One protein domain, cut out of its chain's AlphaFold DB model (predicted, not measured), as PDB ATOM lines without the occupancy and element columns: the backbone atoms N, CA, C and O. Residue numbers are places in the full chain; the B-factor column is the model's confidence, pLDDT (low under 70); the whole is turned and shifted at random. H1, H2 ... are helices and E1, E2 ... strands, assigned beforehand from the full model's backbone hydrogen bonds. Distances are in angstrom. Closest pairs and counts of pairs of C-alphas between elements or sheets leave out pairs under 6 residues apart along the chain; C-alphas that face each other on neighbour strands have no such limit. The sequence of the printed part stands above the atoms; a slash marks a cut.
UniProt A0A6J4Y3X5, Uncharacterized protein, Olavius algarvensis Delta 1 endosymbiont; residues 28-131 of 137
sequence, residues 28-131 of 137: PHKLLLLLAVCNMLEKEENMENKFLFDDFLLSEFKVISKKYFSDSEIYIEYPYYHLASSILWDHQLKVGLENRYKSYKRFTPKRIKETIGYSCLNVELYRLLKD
ATOM      1  N   PRO A  28      94.950  -1.354  30.445       88.12
ATOM      2  CA  PRO A  28      94.015  -0.790  31.419       88.12
ATOM      3  C   PRO A  28      93.163   0.351  30.851       88.12
ATOM      4  O   PRO A  28      92.347   0.916  31.569       88.12
ATOM      5  N   HIS A  29      93.325   0.720  29.576       91.56
ATOM      6  CA  HIS A  29      92.833   2.000  29.050       91.56
ATOM      7  C   HIS A  29      91.314   2.165  29.213       91.56
ATOM      8  O   HIS A  29      90.842   3.252  29.534       91.56
ATOM      9  N   LYS A  30      90.545   1.082  29.017       93.69
ATOM     10  CA  LYS A  30      89.083   1.082  29.203       93.69
ATOM     11  C   LYS A  30      88.690   1.324  30.662       93.69
ATOM     12  O   LYS A  30      87.771   2.092  30.918       93.69
ATOM     13  N   LEU A  31      89.410   0.709  31.602       93.81
ATOM     14  CA  LEU A  31      89.186   0.893  33.038       93.81
ATOM     15  C   LEU A  31      89.560   2.311  33.478       93.81
ATOM     16  O   LEU A  31      88.828   2.924  34.245       93.81
ATOM     17  N   LEU A  32      90.650   2.862  32.938       95.19
ATOM     18  CA  LEU A  32      91.054   4.245  33.203       95.19
ATOM     19  C   LEU A  32      90.008   5.251  32.704       95.19
ATOM     20  O   LEU A  32      89.752   6.239  33.385       95.19
ATOM     21  N   LEU A  33      89.362   4.990  31.560       97.00
ATOM     22  CA  LEU A  33      88.263   5.829  31.077       97.00
ATOM     23  C   LEU A  33      87.038   5.752  31.993       97.00
ATOM     24  O   LEU A  33      86.479   6.790  32.329       97.00
ATOM     25  N   LEU A  34      86.645   4.549  32.425       96.50
ATOM     26  CA  LEU A  34      85.535   4.380  33.369       96.50
ATOM     27  C   LEU A  34      85.801   5.111  34.691       96.50
ATOM     28  O   LEU A  34      84.933   5.824  35.178       96.50
ATOM     29  N   LEU A  35      87.019   5.004  35.233       95.88
ATOM     30  CA  LEU A  35      87.417   5.725  36.444       95.88
ATOM     31  C   LEU A  35      87.401   7.248  36.256       95.88
ATOM     32  O   LEU A  35      86.963   7.962  37.152       95.88
ATOM     33  N   ALA A  36      87.848   7.754  35.102       96.75
ATOM     34  CA  ALA A  36      87.769   9.182  34.787       96.75
ATOM     35  C   ALA A  36      86.319   9.673  34.747       96.75
ATOM     36  O   ALA A  36      86.011  10.718  35.309       96.75
ATOM     37  N   VAL A  37      85.424   8.884  34.155       96.88
ATOM     38  CA  VAL A  37      83.987   9.166  34.125       96.88
ATOM     39  C   VAL A  37      83.383   9.178  35.533       96.88
ATOM     40  O   VAL A  37      82.664  10.120  35.857       96.88
ATOM     41  N   CYS A  38      83.705   8.206  36.395       94.94
ATOM     42  CA  CYS A  38      83.262   8.230  37.795       94.94
ATOM     43  C   CYS A  38      83.743   9.498  38.515       94.94
ATOM     44  O   CYS A  38      82.949  10.179  39.153       94.94
ATOM     45  N   ASN A  39      85.011   9.875  38.327       95.06
ATOM     46  CA  ASN A  39      85.577  11.080  38.935       95.06
ATOM     47  C   ASN A  39      84.879  12.368  38.449       95.06
ATOM     48  O   ASN A  39      84.696  13.300  39.226       95.06
ATOM     49  N   MET A  40      84.463  12.430  37.178       95.56
ATOM     50  CA  MET A  40      83.652  13.542  36.662       95.56
ATOM     51  C   MET A  40      82.273  13.593  37.328       95.56
ATOM     52  O   MET A  40      81.833  14.665  37.732       95.56
ATOM     53  N   LEU A  41      81.610  12.440  37.478       94.56
ATOM     54  CA  LEU A  41      80.292  12.342  38.117       94.56
ATOM     55  C   LEU A  41      80.320  12.730  39.601       94.56
ATOM     56  O   LEU A  41      79.333  13.278  40.091       94.56
ATOM     57  N   GLU A  42      81.429  12.453  40.292       91.94
ATOM     58  CA  GLU A  42      81.667  12.857  41.683       91.94
ATOM     59  C   GLU A  42      81.927  14.363  41.819       91.94
ATOM     60  O   GLU A  42      81.429  14.990  42.752       91.94
ATOM     61  N   LYS A  43      82.690  14.954  40.889       91.94
ATOM     62  CA  LYS A  43      83.007  16.393  40.884       91.94
ATOM     63  C   LYS A  43      81.809  17.265  40.517       91.94
ATOM     64  O   LYS A  43      81.658  18.352  41.064       91.94
ATOM     65  N   GLU A  44      80.971  16.787  39.601       92.12
ATOM     66  CA  GLU A  44      79.854  17.537  39.033       92.12
ATOM     67  C   GLU A  44      78.518  16.871  39.398       92.12
ATOM     68  O   GLU A  44      78.003  15.984  38.704       92.12
ATOM     69  N   GLU A  45      77.915  17.332  40.500       86.81
ATOM     70  CA  GLU A  45      76.696  16.748  41.079       86.81
ATOM     71  C   GLU A  45      75.551  16.621  40.060       86.81
ATOM     72  O   GLU A  45      74.885  15.586  40.000       86.81
ATOM     73  N   ASN A  46      75.392  17.613  39.182       89.75
ATOM     74  CA  ASN A  46      74.325  17.664  38.176       89.75
ATOM     75  C   ASN A  46      74.779  17.238  36.771       89.75
ATOM     76  O   ASN A  46      74.090  17.510  35.791       89.75
ATOM     77  N   MET A  47      75.930  16.570  36.650       93.69
ATOM     78  CA  MET A  47      76.415  16.104  35.353       93.69
ATOM     79  C   MET A  47      75.440  15.115  34.711       93.69
ATOM     80  O   MET A  47      75.178  14.043  35.268       93.69
ATOM     81  N   GLU A  48      74.931  15.466  33.530       96.06
ATOM     82  CA  GLU A  48      74.091  14.600  32.702       96.06
ATOM     83  C   GLU A  48      74.860  13.359  32.218       96.06
ATOM     84  O   GLU A  48      76.088  13.355  32.148       96.06
ATOM     85  N   ASN A  49      74.141  12.310  31.803       97.50
ATOM     86  CA  ASN A  49      74.730  11.130  31.155       97.50
ATOM     87  C   ASN A  49      75.177  11.431  29.707       97.50
ATOM     88  O   ASN A  49      74.698  10.823  28.746       97.50
ATOM     89  N   LYS A  50      76.044  12.432  29.547       98.00
ATOM     90  CA  LYS A  50      76.592  12.905  28.276       98.00
ATOM     91  C   LYS A  50      78.058  13.273  28.475       98.00
ATOM     92  O   LYS A  50      78.388  14.308  29.042       98.00
ATOM     93  N   PHE A  51      78.938  12.426  27.967       98.19
ATOM     94  CA  PHE A  51      80.384  12.583  28.029       98.19
ATOM     95  C   PHE A  51      80.889  13.017  26.658       98.19
ATOM     96  O   PHE A  51      80.886  12.239  25.702       98.19
ATOM     97  N   LEU A  52      81.282  14.282  26.548       98.19
ATOM     98  CA  LEU A  52      81.862  14.844  25.335       98.19
ATOM     99  C   LEU A  52      83.332  14.426  25.219       98.19
ATOM    100  O   LEU A  52      84.042  14.303  26.213       98.19
ATOM    101  N   PHE A  53      83.821  14.248  23.990       98.25
ATOM    102  CA  PHE A  53      85.259  14.112  23.741       98.25
ATOM    103  C   PHE A  53      85.922  15.499  23.747       98.25
ATOM    104  O   PHE A  53      86.326  16.022  22.703       98.25
ATOM    105  N   ASP A  54      85.962  16.124  24.920       97.44
ATOM    106  CA  ASP A  54      86.385  17.505  25.145       97.44
ATOM    107  C   ASP A  54      87.525  17.616  26.168       97.44
ATOM    108  O   ASP A  54      88.033  16.619  26.684       97.44
ATOM    109  N   ASP A  55      87.960  18.845  26.439       97.25
ATOM    110  CA  ASP A  55      89.097  19.097  27.323       97.25
ATOM    111  C   ASP A  55      88.822  18.669  28.772       97.25
ATOM    112  O   ASP A  55      89.757  18.265  29.467       97.25
ATOM    113  N   PHE A  56      87.558  18.673  29.213       96.31
ATOM    114  CA  PHE A  56      87.197  18.199  30.545       96.31
ATOM    115  C   PHE A  56      87.454  16.694  30.659       96.31
ATOM    116  O   PHE A  56      88.274  16.282  31.482       96.31
ATOM    117  N   LEU A  57      86.889  15.881  29.760       97.81
ATOM    118  CA  LEU A  57      87.138  14.436  29.759       97.81
ATOM    119  C   LEU A  57      88.625  14.103  29.538       97.81
ATOM    120  O   LEU A  57      89.173  13.215  30.197       97.81
ATOM    121  N   LEU A  58      89.298  14.817  28.629       96.88
ATOM    122  CA  LEU A  58      90.723  14.622  28.342       96.88
ATOM    123  C   LEU A  58      91.591  14.898  29.583       96.88
ATOM    124  O   LEU A  58      92.533  14.147  29.855       96.88
ATOM    125  N   SER A  59      91.283  15.959  30.333       95.94
ATOM    126  CA  SER A  59      92.014  16.318  31.549       95.94
ATOM    127  C   SER A  59      91.820  15.289  32.665       95.94
ATOM    128  O   SER A  59      92.806  14.830  33.246       95.94
ATOM    129  N   GLU A  60      90.586  14.837  32.894       96.31
ATOM    130  CA  GLU A  60      90.266  13.828  33.908       96.31
ATOM    131  C   GLU A  60      90.911  12.482  33.587       96.31
ATOM    132  O   GLU A  60      91.555  11.865  34.440       96.31
ATOM    133  N   PHE A  61      90.851  12.067  32.322       96.19
ATOM    134  CA  PHE A  61      91.531  10.861  31.873       96.19
ATOM    135  C   PHE A  61      93.043  10.938  32.077       96.19
ATOM    136  O   PHE A  61      93.654   9.957  32.501       96.19
ATOM    137  N   LYS A  62      93.662  12.095  31.814       94.06
ATOM    138  CA  LYS A  62      95.097  12.301  32.041       94.06
ATOM    139  C   LYS A  62      95.455  12.212  33.527       94.06
ATOM    140  O   LYS A  62      96.468  11.595  33.859       94.06
ATOM    141  N   VAL A  63      94.638  12.791  34.410       93.81
ATOM    142  CA  VAL A  63      94.822  12.715  35.870       93.81
ATOM    143  C   VAL A  63      94.747  11.266  36.349       93.81
ATOM    144  O   VAL A  63      95.676  10.791  37.006       93.81
ATOM    145  N   ILE A  64      93.689  10.544  35.973       94.75
ATOM    146  CA  ILE A  64      93.492   9.139  36.352       94.75
ATOM    147  C   ILE A  64      94.585   8.246  35.772       94.75
ATOM    148  O   ILE A  64      95.157   7.432  36.497       94.75
ATOM    149  N   SER A  65      94.930   8.434  34.497       92.62
ATOM    150  CA  SER A  65      96.006   7.678  33.854       92.62
ATOM    151  C   SER A  65      97.311   7.870  34.612       92.62
ATOM    152  O   SER A  65      97.872   6.887  35.067       92.62
ATOM    153  N   LYS A  66      97.733   9.114  34.886       91.31
ATOM    154  CA  LYS A  66      98.968   9.389  35.641       91.31
ATOM    155  C   LYS A  66      98.962   8.782  37.051       91.31
ATOM    156  O   LYS A  66     100.018   8.410  37.553       91.31
ATOM    157  N   LYS A  67      97.794   8.707  37.697       92.19
ATOM    158  CA  LYS A  67      97.649   8.162  39.053       92.19
ATOM    159  C   LYS A  67      97.799   6.639  39.098       92.19
ATOM    160  O   LYS A  67      98.407   6.130  40.032       92.19
ATOM    161  N   TYR A  68      97.245   5.926  38.119       89.94
ATOM    162  CA  TYR A  68      97.135   4.461  38.158       89.94
ATOM    163  C   TYR A  68      97.981   3.733  37.108       89.94
ATOM    164  O   TYR A  68      98.098   2.509  37.157       89.94
ATOM    165  N   PHE A  69      98.571   4.454  36.156       84.62
ATOM    166  CA  PHE A  69      99.379   3.879  35.093       84.62
ATOM    167  C   PHE A  69     100.506   4.822  34.662       84.62
ATOM    168  O   PHE A  69     100.294   5.923  34.161       84.62
ATOM    169  N   SER A  70     101.737   4.371  34.854       71.75
ATOM    170  CA  SER A  70     102.952   5.160  34.649       71.75
ATOM    171  C   SER A  70     103.580   5.005  33.259       71.75
ATOM    172  O   SER A  70     104.624   5.602  33.007       71.75
ATOM    173  N   ASP A  71     102.969   4.231  32.356       71.50
ATOM    174  CA  ASP A  71     103.470   4.072  30.987       71.50
ATOM    175  C   ASP A  71     103.081   5.271  30.108       71.50
ATOM    176  O   ASP A  71     101.993   5.841  30.239       71.50
ATOM    177  N   SER A  72     103.981   5.660  29.208       62.62
ATOM    178  CA  SER A  72     103.959   6.972  28.553       62.62
ATOM    179  C   SER A  72     102.962   7.103  27.400       62.62
ATOM    180  O   SER A  72     102.692   8.220  26.962       62.62
ATOM    181  N   GLU A  73     102.377   6.006  26.917       73.19
ATOM    182  CA  GLU A  73     101.541   6.017  25.714       73.19
ATOM    183  C   GLU A  73     100.127   5.476  25.955       73.19
ATOM    184  O   GLU A  73      99.740   4.414  25.460       73.19
ATOM    185  N   ILE A  74      99.310   6.248  26.678       85.62
ATOM    186  CA  ILE A  74      97.859   6.048  26.686       85.62
ATOM    187  C   ILE A  74      97.174   7.195  25.957       85.62
ATOM    188  O   ILE A  74      97.172   8.340  26.406       85.62
ATOM    189  N   TYR A  75      96.497   6.843  24.872       90.88
ATOM    190  CA  TYR A  75      95.669   7.761  24.109       90.88
ATOM    191  C   TYR A  75      94.191   7.478  24.373       90.88
ATOM    192  O   TYR A  75      93.739   6.343  24.196       90.88
ATOM    193  N   ILE A  76      93.447   8.501  24.795       95.44
ATOM    194  CA  ILE A  76      92.038   8.395  25.196       95.44
ATOM    195  C   ILE A  76      91.107   8.019  24.034       95.44
ATOM    196  O   ILE A  76      90.088   7.371  24.261       95.44
ATOM    197  N   GLU A  77      91.453   8.338  22.781       96.25
ATOM    198  CA  GLU A  77      90.626   7.968  21.626       96.25
ATOM    199  C   GLU A  77      90.399   6.454  21.518       96.25
ATOM    200  O   GLU A  77      89.341   6.025  21.057       96.25
ATOM    201  N   TYR A  78      91.351   5.637  21.986       93.75
ATOM    202  CA  TYR A  78      91.218   4.184  21.956       93.75
ATOM    203  C   TYR A  78      90.154   3.674  22.928       93.75
ATOM    204  O   TYR A  78      89.210   3.040  22.455       93.75
ATOM    205  N   PRO A  79      90.250   3.889  24.257       95.38
ATOM    206  CA  PRO A  79      89.200   3.450  25.160       95.38
ATOM    207  C   PRO A  79      87.883   4.172  24.893       95.38
ATOM    208  O   PRO A  79      86.855   3.513  24.983       95.38
ATOM    209  N   TYR A  80      87.895   5.447  24.483       97.56
ATOM    210  CA  TYR A  80      86.664   6.167  24.158       97.56
ATOM    211  C   TYR A  80      85.885   5.458  23.056       97.56
ATOM    212  O   TYR A  80      84.694   5.228  23.212       97.56
ATOM    213  N   TYR A  81      86.567   5.046  21.980       96.44
ATOM    214  CA  TYR A  81      85.925   4.331  20.885       96.44
ATOM    215  C   TYR A  81      85.628   2.857  21.214       96.44
ATOM    216  O   TYR A  81      84.545   2.346  20.938       96.44
ATOM    217  N   HIS A  82      86.595   2.134  21.781       94.25
ATOM    218  CA  HIS A  82      86.489   0.684  21.948       94.25
ATOM    219  C   HIS A  82      85.658   0.255  23.158       94.25
ATOM    220  O   HIS A  82      85.310  -0.924  23.242       94.25
ATOM    221  N   LEU A  83      85.362   1.140  24.116       95.75
ATOM    222  CA  LEU A  83      84.486   0.803  25.240       95.75
ATOM    223  C   LEU A  83      83.050   0.519  24.771       95.75
ATOM    224  O   LEU A  83      82.399  -0.347  25.355       95.75
ATOM    225  N   ALA A  84      82.627   1.108  23.643       95.00
ATOM    226  CA  ALA A  84      81.354   0.809  22.977       95.00
ATOM    227  C   ALA A  84      81.235  -0.633  22.450       95.00
ATOM    228  O   ALA A  84      80.170  -1.066  22.028       95.00
ATOM    229  N   SER A  85      82.315  -1.428  22.492       92.62
ATOM    230  CA  SER A  85      82.222  -2.877  22.264       92.62
ATOM    231  C   SER A  85      81.579  -3.629  23.439       92.62
ATOM    232  O   SER A  85      81.512  -4.856  23.407       92.62
ATOM    233  N   SER A  86      81.240  -2.926  24.518       92.94
ATOM    234  CA  SER A  86      80.562  -3.439  25.704       92.94
ATOM    235  C   SER A  86      79.260  -2.679  25.903       92.94
ATOM    236  O   SER A  86      79.090  -1.578  25.389       92.94
ATOM    237  N   ILE A  87      78.369  -3.229  26.717       93.88
ATOM    238  CA  ILE A  87      77.093  -2.588  27.055       93.88
ATOM    239  C   ILE A  87      77.231  -1.385  27.997       93.88
ATOM    240  O   ILE A  87      76.224  -0.759  28.312       93.88
ATOM    241  N   LEU A  88      78.447  -1.083  28.473       96.19
ATOM    242  CA  LEU A  88      78.714  -0.014  29.439       96.19
ATOM    243  C   LEU A  88      78.648   1.380  28.816       96.19
ATOM    244  O   LEU A  88      78.439   2.344  29.542       96.19
ATOM    245  N   TRP A  89      78.879   1.491  27.508       97.44
ATOM    246  CA  TRP A  89      79.166   2.747  26.826       97.44
ATOM    247  C   TRP A  89      78.521   2.747  25.451       97.44
ATOM    248  O   TRP A  89      78.641   1.766  24.721       97.44
ATOM    249  N   ASP A  90      77.869   3.843  25.089       97.88
ATOM    250  CA  ASP A  90      77.227   3.991  23.788       97.88
ATOM    251  C   ASP A  90      77.590   5.329  23.145       97.88
ATOM    252  O   ASP A  90      77.752   6.341  23.831       97.88
ATOM    253  N   HIS A  91      77.738   5.330  21.822       98.38
ATOM    254  CA  HIS A  91      78.079   6.522  21.052       98.38
ATOM    255  C   HIS A  91      76.822   7.141  20.459       98.38
ATOM    256  O   HIS A  91      76.217   6.584  19.543       98.38
ATOM    257  N   GLN A  92      76.502   8.357  20.888       98.38
ATOM    258  CA  GLN A  92      75.470   9.156  20.248       98.38
ATOM    259  C   GLN A  92      76.089   9.888  19.060       98.38
ATOM    260  O   GLN A  92      76.835  10.862  19.207       98.38
ATOM    261  N   LEU A  93      75.840   9.359  17.863       98.38
ATOM    262  CA  LEU A  93      76.378   9.906  16.620       98.38
ATOM    263  C   LEU A  93      75.712  11.240  16.284       98.38
ATOM    264  O   LEU A  93      74.538  11.470  16.576       98.38
ATOM    265  N   LYS A  94      76.462  12.132  15.639       98.38
ATOM    266  CA  LYS A  94      75.872  13.341  15.062       98.38
ATOM    267  C   LYS A  94      74.986  12.953  13.880       98.38
ATOM    268  O   LYS A  94      75.349  12.074  13.097       98.38
ATOM    269  N   VAL A  95      73.860  13.650  13.741       97.62
ATOM    270  CA  VAL A  95      72.840  13.372  12.721       97.62
ATOM    271  C   VAL A  95      73.456  13.313  11.320       97.62
ATOM    272  O   VAL A  95      74.132  14.249  10.892       97.62
ATOM    273  N   GLY A  96      73.210  12.210  10.607       97.81
ATOM    274  CA  GLY A  96      73.629  12.022   9.215       97.81
ATOM    275  C   GLY A  96      75.083  11.575   9.031       97.81
ATOM    276  O   GLY A  96      75.554  11.480   7.894       97.81
ATOM    277  N   LEU A  97      75.822  11.304  10.115       98.19
ATOM    278  CA  LEU A  97      77.221  10.869  10.055       98.19
ATOM    279  C   LEU A  97      77.420   9.363  10.265       98.19
ATOM    280  O   LEU A  97      78.560   8.906  10.347       98.19
ATOM    281  N   GLU A  98      76.356   8.562  10.273       97.75
ATOM    282  CA  GLU A  98      76.391   7.114  10.511       97.75
ATOM    283  C   GLU A  98      77.237   6.387   9.459       97.75
ATOM    284  O   GLU A  98      78.081   5.551   9.787       97.75
ATOM    285  N   ASN A  99      77.058   6.738   8.181       97.69
ATOM    286  CA  ASN A  99      77.836   6.151   7.086       97.69
ATOM    287  C   ASN A  99      79.317   6.528   7.188       97.69
ATOM    288  O   ASN A  99      80.192   5.693   6.951       97.69
ATOM    289  N   ARG A 100      79.615   7.769   7.596       98.06
ATOM    290  CA  ARG A 100      80.995   8.216   7.795       98.06
ATOM    291  C   ARG A 100      81.643   7.522   8.986       98.06
ATOM    292  O   ARG A 100      82.752   7.014   8.842       98.06
ATOM    293  N   TYR A 101      80.935   7.435  10.108       97.81
ATOM    294  CA  TYR A 101      81.359   6.695  11.291       97.81
ATOM    295  C   TYR A 101      81.717   5.243  10.929       97.81
ATOM    296  O   TYR A 101      82.828   4.796  11.207       97.81
ATOM    297  N   LYS A 102      80.835   4.542  10.202       96.81
ATOM    298  CA  LYS A 102      81.063   3.157   9.745       96.81
ATOM    299  C   LYS A 102      82.227   3.016   8.759       96.81
ATOM    300  O   LYS A 102      82.859   1.966   8.710       96.81
ATOM    301  N   SER A 103      82.524   4.055   7.974       97.12
ATOM    302  CA  SER A 103      83.626   4.029   7.000       97.12
ATOM    303  C   SER A 103      85.017   4.058   7.649       97.12
ATOM    304  O   SER A 103      86.012   3.674   7.025       97.12
ATOM    305  N   TYR A 104      85.123   4.512   8.902       97.00
ATOM    306  CA  TYR A 104      86.409   4.637   9.570       97.00
ATOM    307  C   TYR A 104      86.921   3.301  10.100       97.00
ATOM    308  O   TYR A 104      86.340   2.679  10.980       97.00
ATOM    309  N   LYS A 105      88.119   2.922   9.645       92.62
ATOM    310  CA  LYS A 105      88.874   1.780  10.193       92.62
ATOM    311  C   LYS A 105      89.593   2.093  11.512       92.62
ATOM    312  O   LYS A 105      90.023   1.186  12.214       92.62
ATOM    313  N   ARG A 106      89.780   3.380  11.824       93.38
ATOM    314  CA  ARG A 106      90.462   3.877  13.030       93.38
ATOM    315  C   ARG A 106      89.836   5.192  13.462       93.38
ATOM    316  O   ARG A 106      89.609   6.054  12.612       93.38
ATOM    317  N   PHE A 107      89.665   5.378  14.762       95.69
ATOM    318  CA  PHE A 107      89.150   6.611  15.342       95.69
ATOM    319  C   PHE A 107      90.293   7.416  15.955       95.69
ATOM    320  O   PHE A 107      90.903   7.009  16.934       95.69
ATOM    321  N   THR A 108      90.621   8.534  15.313       97.12
ATOM    322  CA  THR A 108      91.513   9.564  15.856       97.12
ATOM    323  C   THR A 108      90.677  10.613  16.594       97.12
ATOM    324  O   THR A 108      89.471  10.693  16.335       97.12
ATOM    325  N   PRO A 109      91.281  11.493  17.416       97.69
ATOM    326  CA  PRO A 109      90.574  12.609  18.048       97.69
ATOM    327  C   PRO A 109      89.706  13.414  17.072       97.69
ATOM    328  O   PRO A 109      88.542  13.698  17.346       97.69
ATOM    329  N   LYS A 110      90.239  13.707  15.876       98.06
ATOM    330  CA  LYS A 110      89.503  14.408  14.814       98.06
ATOM    331  C   LYS A 110      88.262  13.634  14.362       98.06
ATOM    332  O   LYS A 110      87.205  14.232  14.233       98.06
ATOM    333  N   ARG A 111      88.376  12.322  14.136       98.31
ATOM    334  CA  ARG A 111      87.266  11.478  13.656       98.31
ATOM    335  C   ARG A 111      86.184  11.285  14.713       98.31
ATOM    336  O   ARG A 111      85.005  11.287  14.368       98.31
ATOM    337  N   ILE A 112      86.580  11.165  15.982       98.31
ATOM    338  CA  ILE A 112      85.652  11.153  17.119       98.31
ATOM    339  C   ILE A 112      84.865  12.460  17.140       98.31
ATOM    340  O   ILE A 112      83.649  12.426  17.002       98.31
ATOM    341  N   LYS A 113      85.555  13.608  17.194       98.06
ATOM    342  CA  LYS A 113      84.909  14.930  17.200       98.06
ATOM    343  C   LYS A 113      84.087  15.196  15.936       98.06
ATOM    344  O   LYS A 113      83.108  15.935  15.991       98.06
ATOM    345  N   GLU A 114      84.468  14.624  14.797       98.06
ATOM    346  CA  GLU A 114      83.706  14.735  13.553       98.06
ATOM    347  C   GLU A 114      82.379  13.981  13.642       98.06
ATOM    348  O   GLU A 114      81.368  14.550  13.261       98.06
ATOM    349  N   THR A 115      82.361  12.747  14.159       98.50
ATOM    350  CA  THR A 115      81.220  11.821  13.990       98.50
ATOM    351  C   THR A 115      80.398  11.544  15.242       98.50
ATOM    352  O   THR A 115      79.204  11.278  15.132       98.50
ATOM    353  N   ILE A 116      81.004  11.617  16.423       98.50
ATOM    354  CA  ILE A 116      80.353  11.343  17.704       98.50
ATOM    355  C   ILE A 116      79.985  12.689  18.331       98.50
ATOM    356  O   ILE A 116      80.830  13.577  18.456       98.50
ATOM    357  N   GLY A 117      78.710  12.866  18.674       98.56
ATOM    358  CA  GLY A 117      78.228  14.041  19.394       98.56
ATOM    359  C   GLY A 117      78.682  13.984  20.844       98.56
ATOM    360  O   GLY A 117      79.400  14.865  21.300       98.56
ATOM    361  N   TYR A 118      78.312  12.905  21.525       98.69
ATOM    362  CA  TYR A 118      78.739  12.558  22.877       98.69
ATOM    363  C   TYR A 118      78.639  11.042  23.050       98.69
ATOM    364  O   TYR A 118      78.065  10.344  22.212       98.69
ATOM    365  N   SER A 119      79.184  10.534  24.142       98.44
ATOM    366  CA  SER A 119      78.940   9.167  24.582       98.44
ATOM    367  C   SER A 119      78.147   9.163  25.879       98.44
ATOM    368  O   SER A 119      78.179  10.132  26.633       98.44
ATOM    369  N   CYS A 120      77.435   8.084  26.154       98.12
ATOM    370  CA  CYS A 120      76.711   7.906  27.407       98.12
ATOM    371  C   CYS A 120      77.065   6.559  28.029       98.12
ATOM    372  O   CYS A 120      77.322   5.583  27.322       98.12
ATOM    373  N   LEU A 121      77.049   6.503  29.357       97.56
ATOM    374  CA  LEU A 121      77.025   5.232  30.059       97.56
ATOM    375  C   LEU A 121      75.690   4.532  29.803       97.56
ATOM    376  O   LEU A 121      74.678   5.175  29.502       97.56
ATOM    377  N   ASN A 122      75.671   3.218  30.014       96.25
ATOM    378  CA  ASN A 122      74.421   2.494  30.191       96.25
ATOM    379  C   ASN A 122      73.512   3.240  31.184       96.25
ATOM    380  O   ASN A 122      73.977   3.666  32.239       96.25
ATOM    381  N   VAL A 123      72.230   3.397  30.850       95.12
ATOM    382  CA  VAL A 123      71.295   4.188  31.665       95.12
ATOM    383  C   VAL A 123      71.169   3.664  33.096       95.12
ATOM    384  O   VAL A 123      71.144   4.470  34.024       95.12
ATOM    385  N   GLU A 124      71.153   2.344  33.293       94.62
ATOM    386  CA  GLU A 124      71.055   1.760  34.633       94.62
ATOM    387  C   GLU A 124      72.380   1.893  35.387       94.62
ATOM    388  O   GLU A 124      72.373   2.230  36.565       94.62
ATOM    389  N   LEU A 125      73.525   1.758  34.705       94.81
ATOM    390  CA  LEU A 125      74.829   2.031  35.322       94.81
ATOM    391  C   LEU A 125      74.946   3.486  35.776       94.81
ATOM    392  O   LEU A 125      75.387   3.753  36.885       94.81
ATOM    393  N   TYR A 126      74.550   4.431  34.923       95.44
ATOM    394  CA  TYR A 126      74.576   5.850  35.259       95.44
ATOM    395  C   TYR A 126      73.699   6.153  36.478       95.44
ATOM    396  O   TYR A 126      74.137   6.882  37.365       95.44
ATOM    397  N   ARG A 127      72.496   5.565  36.550       93.38
ATOM    398  CA  ARG A 127      71.617   5.690  37.723       93.38
ATOM    399  C   ARG A 127      72.276   5.138  38.980       93.38
ATOM    400  O   ARG A 127      72.373   5.868  39.957       93.38
ATOM    401  N   LEU A 128      72.809   3.916  38.920       92.19
ATOM    402  CA  LEU A 128      73.506   3.288  40.048       92.19
ATOM    403  C   LEU A 128      74.702   4.120  40.539       92.19
ATOM    404  O   LEU A 128      74.936   4.194  41.736       92.19
ATOM    405  N   LEU A 129      75.447   4.761  39.631       91.00
ATOM    406  CA  LEU A 129      76.578   5.627  39.991       91.00
ATOM    407  C   LEU A 129      76.146   6.991  40.555       91.00
ATOM    408  O   LEU A 129      76.892   7.595  41.319       91.00
ATOM    409  N   LYS A 130      74.974   7.504  40.160       88.69
ATOM    410  CA  LYS A 130      74.415   8.767  40.676       88.69
ATOM    411  C   LYS A 130      73.675   8.591  41.996       88.69
ATOM    412  O   LYS A 130      73.601   9.544  42.775       88.69
ATOM    413  N   ASP A 131      73.140   7.405  42.252       84.69
ATOM    414  CA  ASP A 131      72.502   7.079  43.516       84.69
ATOM    415  C   ASP A 131      73.566   7.049  44.622       84.69
ATOM    416  O   ASP A 131      74.214   6.040  44.882       84.69
TER     417      ASP A 131
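AT A GLANCE: This is residues 28 to 131 of the 137 residues of an uncharacterized protein of Olavius algarvensis Delta 1 endosymbiont (UniProt A0A6J4Y3X5). What would one see first? A narrow ribbon of two antiparallel strands, E1 and E2, runs between two groups of helices: H1 crossing H2, with H6 by H1, toward one end, and the hairpin of H4 and H5 at the other. H3 packs on E1 and on the beginning of H1. What is the make-up? The printed part has 104 residues, with six named helices and two named strands in the order H1 H2 H3 E1 H4 H5 E2 H6, mostly helix by class; the whole is compact, with a radius of gyration of the C-alphas of 13.5 A, and spans 35 by 34 by 23 A.

IN THESE COORDINATES: Where are the first helices? H1, residues 29 to 43, begins with C-alpha 29 at (92.833, 2.000, 29.050) and is 21.1 A long; H2, 55 to 68, is 19.9 A long, and H3 is 77 to 85. What follows? E1 is 89 to 93, H4 98 to 103, H5 109 to 115, E2 116 to 121, and H6 123 to 130, ending with C-alpha 130 at (74.415, 8.767, 40.676).

HOW THE PARTS SIT: What touches the hub, H1? H2 touches it at a steep tilt of 65 degrees, opposite ways, the closest C-alphas being those of Ala 36 and Phe 61, 5.0 A apart. Residues 29 to 33 alone touch H3, about perpendicular at 84 degrees, closest at the C-alphas of Lys 30 and Pro 79, 4.7 A. How do the strands pair? N 90 and O 120 are 2.9 A apart, within hydrogen-bond range. Are the helix backbones complete? Every O i to N i+4 pair is within range in H1, H2, H4, H5 and H6, but 3 of 5 in H3.

THE WHOLE: How far does it reach? The C-alphas farthest apart, of Ser 70 and Gly 96, are 39.4 A apart. Is anything cut or uncertain? The printed part has no cut, the link from H1 to H2 is long, and residue 72 has a pLDDT under 70.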